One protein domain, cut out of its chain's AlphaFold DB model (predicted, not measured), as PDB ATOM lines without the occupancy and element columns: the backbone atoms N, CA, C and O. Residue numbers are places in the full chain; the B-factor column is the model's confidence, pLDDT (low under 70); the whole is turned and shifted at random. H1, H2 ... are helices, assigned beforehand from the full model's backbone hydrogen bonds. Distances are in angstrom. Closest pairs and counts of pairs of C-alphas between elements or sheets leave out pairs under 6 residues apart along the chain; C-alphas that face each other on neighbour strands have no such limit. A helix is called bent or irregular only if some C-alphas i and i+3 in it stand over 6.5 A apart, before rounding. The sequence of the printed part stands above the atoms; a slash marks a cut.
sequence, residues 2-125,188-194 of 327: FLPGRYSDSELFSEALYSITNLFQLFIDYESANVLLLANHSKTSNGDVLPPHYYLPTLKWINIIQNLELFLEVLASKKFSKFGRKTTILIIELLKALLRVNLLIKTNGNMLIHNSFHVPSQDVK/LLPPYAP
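AT A GLANCE: This is residues 2 to 125 and 188 to 194 of the 327 residues of the protein "Peroxisomal membrane protein PEX16" of Tieghemostelium lacteum (UniProt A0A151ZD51). Three long helices lie side by side in a flat, loose bundle, H1, bent H2 in the middle and H3, running alternate ways; short H4 packs on H1, and residues 2 to 7 stick out. The printed part has 131 residues, four named helices, H1 to H4 in order, and no named strand: all helix, radius of gyration of the C-alphas 18.1 A, spans 55 by 35 by 18 A.

HOW THE PARTS SIT: Start at H1, residues 8 to 38: its residues 19 to 30 alone touch H2a, residues 56 to 67, in a hairpin, closest C-alphas Ser 19 and Asn 67, 5.6 A. H2, residues 56 to 79, is one helix by its hydrogen bonds but bent, C-alphas 67 and 70 being 7.3 A apart. Its arm H2b, residues 70 to 79, forms a hairpin with H3, residues 82 to 106, closest C-alphas Ala 76 and Arg 85, 5.1 A. H4, residues 121 to 125, touches H1, closest C-alphas Ser 32 and Val 124, 6.2 A. In H1, H2a, H2b, H3 and H4 every O i to N i+4 pair is within hydrogen-bond range.

IN THESE COORDINATES: Find C-alpha 8 at (43.534, -2.796, 4.449); H1 runs 44.7 A from there. H3 runs 36.8 A to C-alpha 106 at (2.672, -1.808, -0.243).

THE WHOLE: Residues 126 to 187 are cut out, C-alphas 125 and 188 being 24.3 A apart. The links H1 to H2 and H3 to H4 are long. Confidence is under 70 at residues 2 to 8, 114 to 117 and 188 to 194.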
ATOM      1  N   PHE A   2      51.732  -7.174  14.693       40.50
ATOM      2  CA  PHE A   2      51.157  -7.088  13.344       40.50
ATOM      3  C   PHE A   2      51.316  -5.659  12.800       40.50
ATOM      4  O   PHE A   2      50.896  -4.713  13.462       40.50
ATOM      5  N   LEU A   3      51.950  -5.493  11.631       42.03
ATOM      6  CA  LEU A   3      52.178  -4.180  11.009       42.03
ATOM      7  C   LEU A   3      50.908  -3.660  10.299       42.03
ATOM      8  O   LEU A   3      50.456  -4.297   9.353       42.03
ATOM      9  N   PRO A   4      50.364  -2.485  10.660       50.28
ATOM     10  CA  PRO A   4      49.034  -2.019  10.240       50.28
ATOM     11  C   PRO A   4      48.942  -1.395   8.828       50.28
ATOM     12  O   PRO A   4      47.929  -0.786   8.503       50.28
ATOM     13  N   GLY A   5      49.963  -1.526   7.971       48.84
ATOM     14  CA  GLY A   5      50.008  -0.833   6.669       48.84
ATOM     15  C   GLY A   5      49.563  -1.646   5.446       48.84
ATOM     16  O   GLY A   5      49.129  -1.059   4.464       48.84
ATOM     17  N   ARG A   6      49.654  -2.987   5.489       53.84
ATOM     18  CA  ARG A   6      49.443  -3.871   4.315       53.84
ATOM     19  C   ARG A   6      48.116  -4.651   4.333       53.84
ATOM     20  O   ARG A   6      47.818  -5.361   3.383       53.84
ATOM     21  N   TYR A   7      47.326  -4.537   5.405       55.78
ATOM     22  CA  TYR A   7      46.133  -5.370   5.643       55.78
ATOM     23  C   TYR A   7      44.795  -4.724   5.256       55.78
ATOM     24  O   TYR A   7      43.764  -5.395   5.266       55.78
ATOM     25  N   SER A   8      44.778  -3.444   4.883       60.12
ATOM     26  CA  SER A   8      43.534  -2.796   4.449       60.12
ATOM     27  C   SER A   8      43.010  -3.408   3.144       60.12
ATOM     28  O   SER A   8      41.802  -3.489   2.926       60.12
ATOM     29  N   ASP A   9      43.897  -3.865   2.260       73.69
ATOM     30  CA  ASP A   9      43.531  -4.550   1.014       73.69
ATOM     31  C   ASP A   9      43.020  -5.967   1.252       73.69
ATOM     32  O   ASP A   9      42.056  -6.363   0.602       73.69
ATOM     33  N   SER A  10      43.558  -6.682   2.246       83.19
ATOM     34  CA  SER A  10      43.006  -7.980   2.647       83.19
ATOM     35  C   SER A  10      41.624  -7.857   3.284       83.19
ATOM     36  O   SER A  10      40.773  -8.687   2.994       83.19
ATOM     37  N   GLU A  11      41.378  -6.815   4.087       83.81
ATOM     38  CA  GLU A  11      40.060  -6.562   4.689       83.81
ATOM     39  C   GLU A  11      39.016  -6.277   3.603       83.81
ATOM     40  O   GLU A  11      38.000  -6.962   3.523       83.81
ATOM     41  N   LEU A  12      39.316  -5.354   2.678       86.88
ATOM     42  CA  LEU A  12      38.432  -5.058   1.546       86.88
ATOM     43  C   LEU A  12      38.159  -6.301   0.689       86.88
ATOM     44  O   LEU A  12      37.021  -6.519   0.287       86.88
ATOM     45  N   PHE A  13      39.188  -7.101   0.403       87.75
ATOM     46  CA  PHE A  13      39.038  -8.326  -0.377       87.75
ATOM     47  C   PHE A  13      38.176  -9.363   0.350       87.75
ATOM     48  O   PHE A  13      37.285  -9.946  -0.264       87.75
ATOM     49  N   SER A  14      38.381  -9.560   1.657       90.19
ATOM     50  CA  SER A  14      37.563 -10.484   2.449       90.19
ATOM     51  C   SER A  14      36.102 -10.042   2.544       90.19
ATOM     52  O   SER A  14      35.211 -10.867   2.363       90.19
ATOM     53  N   GLU A  15      35.846  -8.743   2.727       88.69
ATOM     54  CA  GLU A  15      34.487  -8.189   2.764       88.69
ATOM     55  C   GLU A  15      33.810  -8.248   1.390       88.69
ATOM     56  O   GLU A  15      32.614  -8.524   1.290       88.69
ATOM     57  N   ALA A  16      34.572  -8.048   0.309       90.44
ATOM     58  CA  ALA A  16      34.076  -8.217  -1.053       90.44
ATOM     59  C   ALA A  16      33.676  -9.672  -1.325       90.44
ATOM     60  O   ALA A  16      32.578  -9.913  -1.819       90.44
ATOM     61  N   LEU A  17      34.529 -10.639  -0.966       92.81
ATOM     62  CA  LEU A  17      34.215 -12.062  -1.105       92.81
ATOM     63  C   LEU A  17      32.968 -12.438  -0.305       92.81
ATOM     64  O   LEU A  17      32.061 -13.045  -0.867       92.81
ATOM     65  N   TYR A  18      32.891 -12.025   0.962       91.69
ATOM     66  CA  TYR A  18      31.729 -12.276   1.818       91.69
ATOM     67  C   TYR A  18      30.438 -11.675   1.240       91.69
ATOM     68  O   TYR A  18      29.387 -12.319   1.213       91.69
ATOM     69  N   SER A  19      30.517 -10.455   0.703       92.44
ATOM     70  CA  SER A  19      29.379  -9.808   0.047       92.44
ATOM     71  C   SER A  19      28.951 -10.568  -1.211       92.44
ATOM     72  O   SER A  19      27.761 -10.799  -1.404       92.44
ATOM     73  N   ILE A  20      29.899 -11.007  -2.046       93.38
ATOM     74  CA  ILE A  20      29.617 -11.787  -3.262       93.38
ATOM     75  C   ILE A  20      28.939 -13.114  -2.913       93.38
ATOM     76  O   ILE A  20      27.927 -13.449  -3.527       93.38
ATOM     77  N   THR A  21      29.443 -13.850  -1.917       93.81
ATOM     78  CA  THR A  21      28.830 -15.123  -1.508       93.81
ATOM     79  C   THR A  21      27.413 -14.921  -0.990       93.81
ATOM     80  O   THR A  21      26.512 -15.672  -1.357       93.81
ATOM     81  N   ASN A  22      27.182 -13.869  -0.203       92.00
ATOM     82  CA  ASN A  22      25.852 -13.568   0.315       92.00
ATOM     83  C   ASN A  22      24.892 -13.088  -0.777       92.00
ATOM     84  O   ASN A  22      23.712 -13.418  -0.739       92.00
ATOM     85  N   LEU A  23      25.369 -12.328  -1.767       93.06
ATOM     86  CA  LEU A  23      24.561 -11.940  -2.925       93.06
ATOM     87  C   LEU A  23      24.192 -13.146  -3.789       93.06
ATOM     88  O   LEU A  23      23.066 -13.218  -4.273       93.06
ATOM     89  N   PHE A  24      25.111 -14.098  -3.955       93.00
ATOM     90  CA  PHE A  24      24.834 -15.346  -4.657       93.00
ATOM     91  C   PHE A  24      23.793 -16.191  -3.915       93.00
ATOM     92  O   PHE A  24      22.830 -16.649  -4.527       93.00
ATOM     93  N   GLN A  25      23.926 -16.315  -2.592       91.31
ATOM     94  CA  GLN A  25      22.931 -16.983  -1.753       91.31
ATOM     95  C   GLN A  25      21.559 -16.304  -1.871       91.31
ATOM     96  O   GLN A  25      20.572 -16.972  -2.158       91.31
ATOM     97  N   LEU A  26      21.505 -14.970  -1.776       90.44
ATOM     98  CA  LEU A  26      20.267 -14.207  -1.973       90.44
ATOM     99  C   LEU A  26      19.653 -14.395  -3.360       90.44
ATOM    100  O   LEU A  26      18.434 -14.326  -3.489       90.44
ATOM    101  N   PHE A  27      20.472 -14.551  -4.400       90.88
ATOM    102  CA  PHE A  27      19.987 -14.794  -5.754       90.88
ATOM    103  C   PHE A  27      19.320 -16.167  -5.851       90.88
ATOM    104  O   PHE A  27      18.198 -16.254  -6.342       90.88
ATOM    105  N   ILE A  28      19.971 -17.208  -5.319       90.50
ATOM    106  CA  ILE A  28      19.395 -18.558  -5.243       90.50
ATOM    107  C   ILE A  28      18.087 -18.528  -4.462       90.50
ATOM    108  O   ILE A  28      17.075 -19.028  -4.951       90.50
ATOM    109  N   ASP A  29      18.099 -17.911  -3.278       88.94
ATOM    110  CA  ASP A  29      16.906 -17.773  -2.460       88.94
ATOM    111  C   ASP A  29      15.821 -17.037  -3.277       88.94
ATOM    112  O   ASP A  29      14.763 -17.594  -3.540       88.94
ATOM    113  N   TYR A  30      16.077 -15.852  -3.829       89.56
ATOM    114  CA  TYR A  30      15.079 -15.124  -4.628       89.56
ATOM    115  C   TYR A  30      14.468 -15.940  -5.784       89.56
ATOM    116  O   TYR A  30      13.254 -15.888  -5.984       89.56
ATOM    117  N   GLU A  31      15.269 -16.703  -6.528       87.06
ATOM    118  CA  GLU A  31      14.744 -17.560  -7.597       87.06
ATOM    119  C   GLU A  31      13.903 -18.711  -7.044       87.06
ATOM    120  O   GLU A  31      12.799 -18.963  -7.528       87.06
ATOM    121  N   SER A  32      14.353 -19.353  -5.966       86.44
ATOM    122  CA  SER A  32      13.564 -20.381  -5.282       86.44
ATOM    123  C   SER A  32      12.239 -19.848  -4.717       86.44
ATOM    124  O   SER A  32      11.236 -20.560  -4.756       86.44
ATOM    125  N   ALA A  33      12.192 -18.575  -4.298       84.94
ATOM    126  CA  ALA A  33      10.958 -17.864  -3.959       84.94
ATOM    127  C   ALA A  33       9.973 -17.868  -5.109       84.94
ATOM    128  O   ALA A  33       8.802 -18.191  -4.938       84.94
ATOM    129  N   ASN A  34      10.459 -17.457  -6.278       85.25
ATOM    130  CA  ASN A  34       9.622 -17.300  -7.449       85.25
ATOM    131  C   ASN A  34       9.102 -18.663  -7.892       85.25
ATOM    132  O   ASN A  34       7.923 -18.762  -8.194       85.25
ATOM    133  N   VAL A  35       9.933 -19.709  -7.857       84.12
ATOM    134  CA  VAL A  35       9.507 -21.081  -8.176       84.12
ATOM    135  C   VAL A  35       8.422 -21.569  -7.211       84.12
ATOM    136  O   VAL A  35       7.384 -22.040  -7.667       84.12
ATOM    137  N   LEU A  36       8.618 -21.410  -5.897       82.19
ATOM    138  CA  LEU A  36       7.626 -21.809  -4.890       82.19
ATOM    139  C   LEU A  36       6.303 -21.064  -5.061       82.19
ATOM    140  O   LEU A  36       5.233 -21.669  -5.019       82.19
ATOM    141  N   LEU A  37       6.374 -19.754  -5.292       81.31
ATOM    142  CA  LEU A  37       5.180 -18.948  -5.476       81.31
ATOM    143  C   LEU A  37       4.482 -19.245  -6.818       81.31
ATOM    144  O   LEU A  37       3.262 -19.325  -6.869       81.31
ATOM    145  N   LEU A  38       5.218 -19.508  -7.901       81.62
ATOM    146  CA  LEU A  38       4.620 -19.967  -9.165       81.62
ATOM    147  C   LEU A  38       3.910 -21.319  -9.011       81.62
ATOM    148  O   LEU A  38       2.914 -21.573  -9.685       81.62
ATOM    149  N   ALA A  39       4.390 -22.162  -8.097       80.12
ATOM    150  CA  ALA A  39       3.772 -23.432  -7.735       80.12
ATOM    151  C   ALA A  39       2.652 -23.302  -6.676       80.12
ATOM    152  O   ALA A  39       2.165 -24.313  -6.179       80.12
ATOM    153  N   ASN A  40       2.206 -22.082  -6.338       77.81
ATOM    154  CA  ASN A  40       1.187 -21.810  -5.315       77.81
ATOM    155  C   ASN A  40       1.542 -22.334  -3.910       77.81
ATOM    156  O   ASN A  40       0.660 -22.695  -3.135       77.81
ATOM    157  N   HIS A  41       2.824 -22.350  -3.540       76.56
ATOM    158  CA  HIS A  41       3.248 -22.616  -2.164       76.56
ATOM    159  C   HIS A  41       3.459 -21.298  -1.409       76.56
ATOM    160  O   HIS A  41       4.348 -20.507  -1.722       76.56
ATOM    161  N   SER A  42       2.637 -21.056  -0.383       70.00
ATOM    162  CA  SER A  42       2.719 -19.865   0.479       70.00
ATOM    163  C   SER A  42       3.559 -20.071   1.746       70.00
ATOM    164  O   SER A  42       3.871 -19.104   2.446       70.00
ATOM    165  N   LYS A  43       3.931 -21.321   2.042       73.44
ATOM    166  CA  LYS A  43       4.728 -21.717   3.206       73.44
ATOM    167  C   LYS A  43       5.862 -22.648   2.778       73.44
ATOM    168  O   LYS A  43       5.661 -23.523   1.939       73.44
ATOM    169  N   THR A  44       7.017 -22.455   3.393       75.00
ATOM    170  CA  THR A  44       8.186 -23.337   3.337       75.00
ATOM    171  C   THR A  44       7.905 -24.628   4.121       75.00
ATOM    172  O   THR A  44       7.074 -24.622   5.033       75.00
ATOM    173  N   SER A  45       8.630 -25.719   3.857       72.56
ATOM    174  CA  SER A  45       8.571 -26.962   4.654       72.56
ATOM    175  C   SER A  45       8.829 -26.743   6.149       72.56
ATOM    176  O   SER A  45       8.236 -27.414   6.991       72.56
ATOM    177  N   ASN A  46       9.645 -25.741   6.482       72.50
ATOM    178  CA  ASN A  46       9.934 -25.322   7.855       72.50
ATOM    179  C   ASN A  46       8.785 -24.545   8.529       72.50
ATOM    180  O   ASN A  46       8.896 -24.175   9.696       72.50
ATOM    181  N   GLY A  47       7.686 -24.281   7.815       71.06
ATOM    182  CA  GLY A  47       6.541 -23.510   8.304       71.06
ATOM    183  C   GLY A  47       6.682 -21.990   8.158       71.06
ATOM    184  O   GLY A  47       5.781 -21.259   8.572       71.06
ATOM    185  N   ASP A  48       7.771 -21.510   7.555       73.25
ATOM    186  CA  ASP A  48       7.994 -20.084   7.305       73.25
ATOM    187  C   ASP A  48       7.084 -19.572   6.181       73.25
ATOM    188  O   ASP A  48       6.933 -20.210   5.141       73.25
ATOM    189  N   VAL A  49       6.464 -18.406   6.378       75.75
ATOM    190  CA  VAL A  49       5.559 -17.804   5.388       75.75
ATOM    191  C   VAL A  49       6.365 -17.046   4.339       75.75
ATOM    192  O   VAL A  49       7.112 -16.118   4.669       75.75
ATOM    193  N   LEU A  50       6.183 -17.403   3.065       75.56
ATOM    194  CA  LEU A  50       6.846 -16.706   1.970       75.56
ATOM    195  C   LEU A  50       6.230 -15.311   1.760       75.56
ATOM    196  O   LEU A  50       5.006 -15.154   1.779       75.56
ATOM    197  N   PRO A  51       7.058 -14.278   1.521       77.75
ATOM    198  CA  PRO A  51       6.582 -12.973   1.111       77.75
ATOM    199  C   PRO A  51       5.893 -13.074  -0.261       77.75
ATOM    200  O   PRO A  51       6.503 -13.568  -1.208       77.75
ATOM    201  N   PRO A  52       4.653 -12.587  -0.412       77.31
ATOM    202  CA  PRO A  52       3.961 -12.600  -1.696       77.31
ATOM    203  C   PRO A  52       4.638 -11.729  -2.770       77.31
ATOM    204  O   PRO A  52       5.381 -10.778  -2.493       77.31
ATOM    205  N   HIS A  53       4.331 -12.044  -4.034       77.94
ATOM    206  CA  HIS A  53       4.987 -11.484  -5.222       77.94
ATOM    207  C   HIS A  53       5.033  -9.945  -5.276       77.94
ATOM    208  O   HIS A  53       6.012  -9.378  -5.760       77.94
ATOM    209  N   TYR A  54       4.015  -9.245  -4.763       78.44
ATOM    210  CA  TYR A  54       3.879  -7.790  -4.929       78.44
ATOM    211  C   TYR A  54       4.950  -6.957  -4.195       78.44
ATOM    212  O   TYR A  54       5.245  -5.818  -4.591       78.44
ATOM    213  N   TYR A  55       5.584  -7.500  -3.150       84.12
ATOM    214  CA  TYR A  55       6.655  -6.801  -2.428       84.12
ATOM    215  C   TYR A  55       8.001  -7.528  -2.391       84.12
ATOM    216  O   TYR A  55       8.990  -6.931  -1.953       84.12
ATOM    217  N   LEU A  56       8.075  -8.748  -2.929       84.12
ATOM    218  CA  LEU A  56       9.312  -9.519  -3.086       84.12
ATOM    219  C   LEU A  56      10.465  -8.723  -3.733       84.12
ATOM    220  O   LEU A  56      11.565  -8.721  -3.177       84.12
ATOM    221  N   PRO A  57      10.255  -7.974  -4.839       87.69
ATOM    222  CA  PRO A  57      11.324  -7.181  -5.447       87.69
ATOM    223  C   PRO A  57      11.877  -6.101  -4.511       87.69
ATOM    224  O   PRO A  57      13.082  -5.862  -4.485       87.69
ATOM    225  N   THR A  58      11.014  -5.459  -3.720       87.94
ATOM    226  CA  THR A  58      11.428  -4.440  -2.744       87.94
ATOM    227  C   THR A  58      12.267  -5.073  -1.636       87.94
ATOM    228  O   THR A  58      13.313  -4.534  -1.278       87.94
ATOM    229  N   LEU A  59      11.855  -6.244  -1.142       87.75
ATOM    230  CA  LEU A  59      12.599  -6.995  -0.132       87.75
ATOM    231  C   LEU A  59      13.970  -7.455  -0.653       87.75
ATOM    232  O   LEU A  59      14.967  -7.311   0.054       87.75
ATOM    233  N   LYS A  60      14.044  -7.914  -1.912       90.31
ATOM    234  CA  LYS A  60      15.309  -8.251  -2.585       90.31
ATOM    235  C   LYS A  60      16.291  -7.080  -2.543       90.31
ATOM    236  O   LYS A  60      17.423  -7.253  -2.105       90.31
ATOM    237  N   TRP A  61      15.861  -5.884  -2.949       91.94
ATOM    238  CA  TRP A  61      16.729  -4.701  -2.947       91.94
ATOM    239  C   TRP A  61      17.201  -4.310  -1.543       91.94
ATOM    240  O   TRP A  61      18.369  -3.966  -1.374       91.94
ATOM    241  N   ILE A  62      16.333  -4.417  -0.530       91.00
ATOM    242  CA  ILE A  62      16.715  -4.180   0.872       91.00
ATOM    243  C   ILE A  62      17.837  -5.141   1.290       91.00
ATOM    244  O   ILE A  62      18.837  -4.696   1.851       91.00
ATOM    245  N   ASN A  63      17.694  -6.435   0.992       90.38
ATOM    246  CA  ASN A  63      18.681  -7.454   1.357       90.38
ATOM    247  C   ASN A  63      20.001  -7.304   0.579       90.38
ATOM    248  O   ASN A  63      21.068  -7.470   1.163       90.38
ATOM    249  N   ILE A  64      19.953  -6.913  -0.701       92.75
ATOM    250  CA  ILE A  64      21.154  -6.592  -1.492       92.75
ATOM    251  C   ILE A  64      21.946  -5.461  -0.829       92.75
ATOM    252  O   ILE A  64      23.156  -5.580  -0.644       92.75
ATOM    253  N   ILE A  65      21.271  -4.375  -0.441       93.19
ATOM    254  CA  ILE A  65      21.928  -3.237   0.215       93.19
ATOM    255  C   ILE A  65      22.489  -3.650   1.578       93.19
ATOM    256  O   ILE A  65      23.607  -3.263   1.907       93.19
ATOM    257  N   GLN A  66      21.750  -4.457   2.348       90.94
ATOM    258  CA  GLN A  66      22.203  -4.955   3.649       90.94
ATOM    259  C   GLN A  66      23.482  -5.796   3.528       90.94
ATOM    260  O   GLN A  66      24.401  -5.619   4.322       90.94
ATOM    261  N   ASN A  67      23.573  -6.663   2.517       91.25
ATOM    262  CA  ASN A  67      24.755  -7.497   2.295       91.25
ATOM    263  C   ASN A  67      25.949  -6.730   1.711       91.25
ATOM    264  O   ASN A  67      27.081  -7.165   1.881       91.25
ATOM    265  N   LEU A  68      25.717  -5.588   1.055       92.31
ATOM    266  CA  LEU A  68      26.773  -4.713   0.530       92.31
ATOM    267  C   LEU A  68      27.249  -3.648   1.527       92.31
ATOM    268  O   LEU A  68      28.254  -2.986   1.271       92.31
ATOM    269  N   GLU A  69      26.542  -3.453   2.638       91.56
ATOM    270  CA  GLU A  69      26.771  -2.350   3.574       91.56
ATOM    271  C   GLU A  69      28.216  -2.284   4.081       91.56
ATOM    272  O   GLU A  69      28.856  -1.236   3.976       91.56
ATOM    273  N   LEU A  70      28.749  -3.405   4.576       88.19
ATOM    274  CA  LEU A  70      30.099  -3.463   5.143       88.19
ATOM    275  C   LEU A  70      31.170  -3.229   4.082       88.19
ATOM    276  O   LEU A  70      32.093  -2.442   4.291       88.19
ATOM    277  N   PHE A  71      31.000  -3.827   2.902       89.94
ATOM    278  CA  PHE A  71      31.883  -3.585   1.770       89.94
ATOM    279  C   PHE A  71      31.901  -2.102   1.375       89.94
ATOM    280  O   PHE A  71      32.976  -1.523   1.200       89.94
ATOM    281  N   LEU A  72      30.732  -1.458   1.284       90.88
ATOM    282  CA  LEU A  72      30.633  -0.033   0.971       90.88
ATOM    283  C   LEU A  72      31.220   0.847   2.081       90.88
ATOM    284  O   LEU A  72      31.849   1.860   1.774       90.88
ATOM    285  N   GLU A  73      31.076   0.470   3.353       89.75
ATOM    286  CA  GLU A  73      31.687   1.184   4.477       89.75
ATOM    287  C   GLU A  73      33.221   1.111   4.436       89.75
ATOM    288  O   GLU A  73      33.901   2.136   4.605       89.75
ATOM    289  N   VAL A  74      33.786  -0.074   4.188       88.06
ATOM    290  CA  VAL A  74      35.239  -0.273   4.064       88.06
ATOM    291  C   VAL A  74      35.769   0.450   2.825       88.06
ATOM    292  O   VAL A  74      36.773   1.163   2.903       88.06
ATOM    293  N   LEU A  75      35.056   0.369   1.699       88.31
ATOM    294  CA  LEU A  75      35.391   1.093   0.473       88.31
ATOM    295  C   LEU A  75      35.375   2.613   0.688       88.31
ATOM    296  O   LEU A  75      36.300   3.313   0.265       88.31
ATOM    297  N   ALA A  76      34.359   3.132   1.379       88.94
ATOM    298  CA  ALA A  76      34.244   4.552   1.682       88.94
ATOM    299  C   ALA A  76      35.312   5.021   2.672       88.94
ATOM    300  O   ALA A  76      35.829   6.128   2.537       88.94
ATOM    301  N   SER A  77      35.697   4.167   3.622       86.12
ATOM    302  CA  SER A  77      36.799   4.437   4.551       86.12
ATOM    303  C   SER A  77      38.149   4.576   3.845       86.12
ATOM    304  O   SER A  77      39.021   5.270   4.363       86.12
ATOM    305  N   LYS A  78      38.319   3.944   2.676       84.75
ATOM    306  CA  LYS A  78      39.524   4.071   1.844       84.75
ATOM    307  C   LYS A  78      39.492   5.283   0.917       84.75
ATOM    308  O   LYS A  78      40.498   5.972   0.789       84.75
ATOM    309  N   LYS A  79      38.364   5.517   0.237       85.81
ATOM    310  CA  LYS A  79      38.256   6.561  -0.798       85.81
ATOM    311  C   LYS A  79      37.949   7.951  -0.244       85.81
ATOM    312  O   LYS A  79      38.336   8.938  -0.860       85.81
ATOM    313  N   PHE A  80      37.238   8.042   0.878       87.75
ATOM    314  CA  PHE A  80      36.725   9.308   1.392       87.75
ATOM    315  C   PHE A  80      37.338   9.709   2.736       87.75
ATOM    316  O   PHE A  80      37.840   8.897   3.510       87.75
ATOM    317  N   SER A  81      37.247  11.006   3.041       88.62
ATOM    318  CA  SER A  81      37.624  11.556   4.344       88.62
ATOM    319  C   SER A  81      36.708  11.039   5.466       88.62
ATOM    320  O   SER A  81      35.647  10.459   5.227       88.62
ATOM    321  N   LYS A  82      37.066  11.313   6.730       86.12
ATOM    322  CA  LYS A  82      36.245  10.948   7.906       86.12
ATOM    323  C   LYS A  82      34.797  11.444   7.806       86.12
ATOM    324  O   LYS A  82      33.901  10.788   8.333       86.12
ATOM    325  N   PHE A  83      34.581  12.599   7.173       86.88
ATOM    326  CA  PHE A  83      33.248  13.144   6.920       86.88
ATOM    327  C   PHE A  83      32.538  12.388   5.792       86.88
ATOM    328  O   PHE A  83      31.381  12.018   5.952       86.88
ATOM    329  N   GLY A  84      33.251  12.071   4.708       86.19
ATOM    330  CA  GLY A  84      32.694  11.316   3.587       86.19
ATOM    331  C   GLY A  84      32.270   9.887   3.955       86.19
ATOM    332  O   GLY A  84      31.154   9.487   3.641       86.19
ATOM    333  N   ARG A  85      33.081   9.147   4.731       88.19
ATOM    334  CA  ARG A  85      32.688   7.826   5.280       88.19
ATOM    335  C   ARG A  85      31.377   7.923   6.050       88.19
ATOM    336  O   ARG A  85      30.478   7.107   5.891       88.19
ATOM    337  N   LYS A  86      31.299   8.941   6.903       88.50
ATOM    338  CA  LYS A  86      30.121   9.241   7.699       88.50
ATOM    339  C   LYS A  86      28.903   9.441   6.783       88.50
ATOM    340  O   LYS A  86      27.923   8.711   6.894       88.50
ATOM    341  N   THR A  87      28.983  10.350   5.818       90.62
ATOM    342  CA  THR A  87      27.874  10.581   4.884       90.62
ATOM    343  C   THR A  87      27.479   9.331   4.096       90.62
ATOM    344  O   THR A  87      26.290   9.123   3.887       90.62
ATOM    345  N   THR A  88      28.424   8.458   3.722       91.31
ATOM    346  CA  THR A  88      28.105   7.196   3.035       91.31
ATOM    347  C   THR A  88      27.233   6.283   3.889       91.31
ATOM    348  O   THR A  88      26.222   5.793   3.394       91.31
ATOM    349  N   ILE A  89      27.571   6.088   5.168       91.69
ATOM    350  CA  ILE A  89      26.767   5.230   6.051       91.69
ATOM    351  C   ILE A  89      25.366   5.827   6.237       91.69
ATOM    352  O   ILE A  89      24.377   5.104   6.159       91.69
ATOM    353  N   LEU A  90      25.258   7.153   6.392       93.25
ATOM    354  CA  LEU A  90      23.955   7.822   6.456       93.25
ATOM    355  C   LEU A  90      23.119   7.583   5.193       93.25
ATOM    356  O   LEU A  90      21.928   7.311   5.305       93.25
ATOM    357  N   ILE A  91      23.726   7.685   4.007       94.25
ATOM    358  CA  ILE A  91      23.044   7.454   2.725       94.25
ATOM    359  C   ILE A  91      22.559   6.006   2.627       94.25
ATOM    360  O   ILE A  91      21.423   5.785   2.217       94.25
ATOM    361  N   ILE A  92      23.380   5.030   3.026       93.81
ATOM    362  CA  ILE A  92      23.002   3.609   3.019       93.81
ATOM    363  C   ILE A  92      21.825   3.363   3.971       93.81
ATOM    364  O   ILE A  92      20.833   2.748   3.578       93.81
ATOM    365  N   GLU A  93      21.891   3.886   5.197       94.38
ATOM    366  CA  GLU A  93      20.799   3.762   6.169       94.38
ATOM    367  C   GLU A  93      19.517   4.452   5.698       94.38
ATOM    368  O   GLU A  93      18.424   3.896   5.824       94.38
ATOM    369  N   LEU A  94      19.637   5.634   5.091       95.06
ATOM    370  CA  LEU A  94      18.502   6.358   4.530       95.06
ATOM    371  C   LEU A  94      17.877   5.597   3.355       95.06
ATOM    372  O   LEU A  94      16.656   5.494   3.278       95.06
ATOM    373  N   LEU A  95      18.691   5.018   2.469       95.00
ATOM    374  CA  LEU A  95      18.217   4.218   1.341       95.00
ATOM    375  C   LEU A  95      17.453   2.975   1.823       95.00
ATOM    376  O   LEU A  95      16.358   2.698   1.328       95.00
ATOM    377  N   LYS A  96      17.972   2.270   2.839       93.38
ATOM    378  CA  LYS A  96      17.258   1.153   3.484       93.38
ATOM    379  C   LYS A  96      15.940   1.616   4.107       93.38
ATOM    380  O   LYS A  96      14.925   0.937   3.948       93.38
ATOM    381  N   ALA A  97      15.932   2.761   4.789       93.94
ATOM    382  CA  ALA A  97      14.721   3.315   5.389       93.94
ATOM    383  C   ALA A  97      13.660   3.650   4.327       93.94
ATOM    384  O   ALA A  97      12.511   3.243   4.475       93.94
ATOM    385  N   LEU A  98      14.040   4.295   3.220       94.75
ATOM    386  CA  LEU A  98      13.127   4.620   2.117       94.75
ATOM    387  C   LEU A  98      12.510   3.368   1.481       94.75
ATOM    388  O   LEU A  98      11.304   3.330   1.231       94.75
ATOM    389  N   LEU A  99      13.308   2.318   1.265       92.50
ATOM    390  CA  LEU A  99      12.797   1.047   0.747       92.50
ATOM    391  C   LEU A  99      11.829   0.369   1.726       92.50
ATOM    392  O   LEU A  99      10.812  -0.173   1.295       92.50
ATOM    393  N   ARG A 100      12.100   0.431   3.036       91.69
ATOM    394  CA  ARG A 100      11.185  -0.083   4.069       91.69
ATOM    395  C   ARG A 100       9.900   0.741   4.179       91.69
ATOM    396  O   ARG A 100       8.845   0.164   4.405       91.69
ATOM    397  N   VAL A 101       9.947   2.056   3.960       92.56
ATOM    398  CA  VAL A 101       8.734   2.889   3.871       92.56
ATOM    399  C   VAL A 101       7.909   2.515   2.638       92.56
ATOM    400  O   VAL A 101       6.700   2.341   2.748       92.56
ATOM    401  N   ASN A 102       8.542   2.310   1.478       91.25
ATOM    402  CA  ASN A 102       7.848   1.816   0.282       91.25
ATOM    403  C   ASN A 102       7.187   0.451   0.551       91.25
ATOM    404  O   ASN A 102       6.026   0.233   0.209       91.25
ATOM    405  N   LEU A 103       7.894  -0.439   1.252       88.31
ATOM    406  CA  LEU A 103       7.361  -1.723   1.697       88.31
ATOM    407  C   LEU A 103       6.148  -1.570   2.636       88.31
ATOM    408  O   LEU A 103       5.168  -2.300   2.491       88.31
ATOM    409  N   LEU A 104       6.176  -0.603   3.556       88.19
ATOM    410  CA  LEU A 104       5.059  -0.303   4.458       88.19
ATOM    411  C   LEU A 104       3.817   0.189   3.693       88.19
ATOM    412  O   LEU A 104       2.696  -0.215   3.999       88.19
ATOM    413  N   ILE A 105       4.017   1.009   2.657       87.88
ATOM    414  CA  ILE A 105       2.934   1.478   1.779       87.88
ATOM    415  C   ILE A 105       2.316   0.292   1.027       87.88
ATOM    416  O   ILE A 105       1.099   0.135   1.022       87.88
ATOM    417  N   LYS A 106       3.141  -0.597   0.459       83.94
ATOM    418  CA  LYS A 106       2.672  -1.808  -0.243       83.94
ATOM    419  C   LYS A 106       1.923  -2.796   0.653       83.94
ATOM    420  O   LYS A 106       1.131  -3.588   0.155       83.94
ATOM    421  N   THR A 107       2.192  -2.786   1.956       81.12
ATOM    422  CA  THR A 107       1.558  -3.673   2.946       81.12
ATOM    423  C   THR A 107       0.364  -3.021   3.650       81.12
ATOM    424  O   THR A 107      -0.171  -3.602   4.596       81.12
ATOM    425  N   ASN A 108      -0.078  -1.842   3.189       80.94
ATOM    426  CA  ASN A 108      -1.192  -1.073   3.753       80.94
ATOM    427  C   ASN A 108      -1.043  -0.789   5.259       80.94
ATOM    428  O   ASN A 108      -2.033  -0.754   5.983       80.94
ATOM    429  N   GLY A 109       0.188  -0.599   5.748       75.06
ATOM    430  CA  GLY A 109       0.443  -0.301   7.161       75.06
ATOM    431  C   GLY A 109       0.394  -1.508   8.101       75.06
ATOM    432  O   GLY A 109       0.364  -1.326   9.318       75.06
ATOM    433  N   ASN A 110       0.401  -2.732   7.563       79.81
ATOM    434  CA  ASN A 110       0.634  -3.927   8.369       79.81
ATOM    435  C   ASN A 110       2.073  -3.974   8.888       79.81
ATOM    436  O   ASN A 110       2.987  -3.388   8.304       79.81
ATOM    437  N   MET A 111       2.272  -4.680  10.004       80.69
ATOM    438  CA  MET A 111       3.591  -4.780  10.617       80.69
ATOM    439  C   MET A 111       4.590  -5.422   9.652       80.69
ATOM    440  O   MET A 111       4.336  -6.490   9.089       80.69
ATOM    441  N   LEU A 112       5.751  -4.781   9.491       80.81
ATOM    442  CA  LEU A 112       6.824  -5.331   8.679       80.81
ATOM    443  C   LEU A 112       7.462  -6.505   9.423       80.81
ATOM    444  O   LEU A 112       8.129  -6.322  10.448       80.81
ATOM    445  N   ILE A 113       7.256  -7.705   8.889       74.69
ATOM    446  CA  ILE A 113       7.890  -8.924   9.384       74.69
ATOM    447  C   ILE A 113       9.339  -8.937   8.892       74.69
ATOM    448  O   ILE A 113       9.624  -8.654   7.722       74.69
ATOM    449  N   HIS A 114      10.275  -9.229   9.793       66.06
ATOM    450  CA  HIS A 114      11.672  -9.397   9.423       66.06
ATOM    451  C   HIS A 114      11.863 -10.731   8.694       66.06
ATOM    452  O   HIS A 114      12.191 -11.743   9.305       66.06
ATOM    453  N   ASN A 115      11.666 -10.721   7.378       60.16
ATOM    454  CA  ASN A 115      11.844 -11.914   6.563       60.16
ATOM    455  C   ASN A 115      13.283 -11.958   6.042       60.16
ATOM    456  O   ASN A 115      13.598 -11.361   5.009       60.16
ATOM    457  N   SER A 116      14.156 -12.691   6.740       59.81
ATOM    458  CA  SER A 116      15.278 -13.335   6.060       59.81
ATOM    459  C   SER A 116      14.661 -14.368   5.129       59.81
ATOM    460  O   SER A 116      14.159 -15.398   5.573       59.81
ATOM    461  N   PHE A 117      14.588 -14.027   3.852       63.59
ATOM    462  CA  PHE A 117      14.024 -14.898   2.844       63.59
ATOM    463  C   PHE A 117      15.036 -16.019   2.570       63.59
ATOM    464  O   PHE A 117      15.914 -15.852   1.731       63.59
ATOM    465  N   HIS A 118      14.985 -17.094   3.358       70.69
ATOM    466  CA  HIS A 118      15.755 -18.306   3.105       70.69
ATOM    467  C   HIS A 118      14.797 -19.418   2.714       70.69
ATOM    468  O   HIS A 118      13.838 -19.701   3.434       70.69
ATOM    469  N   VAL A 119      15.076 -20.045   1.579       72.88
ATOM    470  CA  VAL A 119      14.304 -21.181   1.100       72.88
ATOM    471  C   VAL A 119      15.201 -22.410   1.121       72.88
ATOM    472  O   VAL A 119      16.244 -22.428   0.462       72.88
ATOM    473  N   PRO A 120      14.806 -23.471   1.837       76.06
ATOM    474  CA  PRO A 120      15.471 -24.754   1.759       76.06
ATOM    475  C   PRO A 120      15.449 -25.272   0.321       76.06
ATOM    476  O   PRO A 120      14.401 -25.369  -0.317       76.06
ATOM    477  N   SER A 121      16.608 -25.696  -0.175       77.88
ATOM    478  CA  SER A 121      16.739 -26.299  -1.508       77.88
ATOM    479  C   SER A 121      15.886 -27.563  -1.689       77.88
ATOM    480  O   SER A 121      15.538 -27.920  -2.815       77.88
ATOM    481  N   GLN A 122      15.524 -28.225  -0.586       77.94
ATOM    482  CA  GLN A 122      14.635 -29.387  -0.565       77.94
ATOM    483  C   GLN A 122      13.236 -29.056  -1.095       77.94
ATOM    484  O   GLN A 122      12.665 -29.864  -1.824       77.94
ATOM    485  N   ASP A 123      12.725 -27.860  -0.803       80.31
ATOM    486  CA  ASP A 123      11.373 -27.455  -1.191       80.31
ATOM    487  C   ASP A 123      11.291 -27.270  -2.705       80.31
ATOM    488  O   ASP A 123      10.410 -27.822  -3.361       80.31
ATOM    489  N   VAL A 124      12.287 -26.599  -3.288       80.81
ATOM    490  CA  VAL A 124      12.410 -26.458  -4.747       80.81
ATOM    491  C   VAL A 124      12.539 -27.819  -5.419       80.81
ATOM    492  O   VAL A 124      11.868 -28.084  -6.415       80.81
ATOM    493  N   LYS A 125      13.380 -28.700  -4.867       83.81
ATOM    494  CA  LYS A 125      13.574 -30.040  -5.420       83.81
ATOM    495  C   LYS A 125      12.276 -30.845  -5.408       83.81
ATOM    496  O   LYS A 125      11.979 -31.500  -6.396       83.81
ATOM    497  N   LEU A 188      -2.768 -12.600  -3.732       56.97
ATOM    498  CA  LEU A 188      -2.502 -11.780  -4.921       56.97
ATOM    499  C   LEU A 188      -2.779 -10.295  -4.654       56.97
ATOM    500  O   LEU A 188      -2.296  -9.422  -5.371       56.97
ATOM    501  N   LEU A 189      -3.561 -10.019  -3.610       57.44
ATOM    502  CA  LEU A 189      -3.938  -8.690  -3.158       57.44
ATOM    503  C   LEU A 189      -3.172  -8.349  -1.873       57.44
ATOM    504  O   LEU A 189      -2.960  -9.231  -1.034       57.44
ATOM    505  N   PRO A 190      -2.774  -7.079  -1.687       61.56
ATOM    506  CA  PRO A 190      -2.190  -6.648  -0.431       61.56
ATOM    507  C   PRO A 190      -3.201  -6.851   0.711       61.56
ATOM    508  O   PRO A 190      -4.409  -6.709   0.497       61.56
ATOM    509  N   PRO A 191      -2.734  -7.168   1.930       67.44
ATOM    510  CA  PRO A 191      -3.609  -7.341   3.079       67.44
ATOM    511  C   PRO A 191      -4.434  -6.074   3.327       67.44
ATOM    512  O   PRO A 191      -3.983  -4.955   3.055       67.44
ATOM    513  N   TYR A 192      -5.649  -6.249   3.851       63.97
ATOM    514  CA  TYR A 192      -6.492  -5.127   4.256       63.97
ATOM    515  C   TYR A 192      -5.746  -4.252   5.275       63.97
ATOM    516  O   TYR A 192      -4.984  -4.760   6.105       63.97
ATOM    517  N   ALA A 193      -5.943  -2.935   5.187       67.12
ATOM    518  CA  ALA A 193      -5.351  -1.999   6.132       67.12
ATOM    519  C   ALA A 193      -5.806  -2.353   7.558       67.12
ATOM    520  O   ALA A 193      -6.998  -2.593   7.775       67.12
ATOM    521  N   PRO A 194      -4.907  -2.397   8.554       67.31
ATOM    522  CA  PRO A 194      -5.337  -2.629   9.919       67.31
ATOM    523  C   PRO A 194      -6.295  -1.513  10.347       67.31
ATOM    524  O   PRO A 194      -6.098  -0.347  10.012       67.31
TER     525      PRO A 194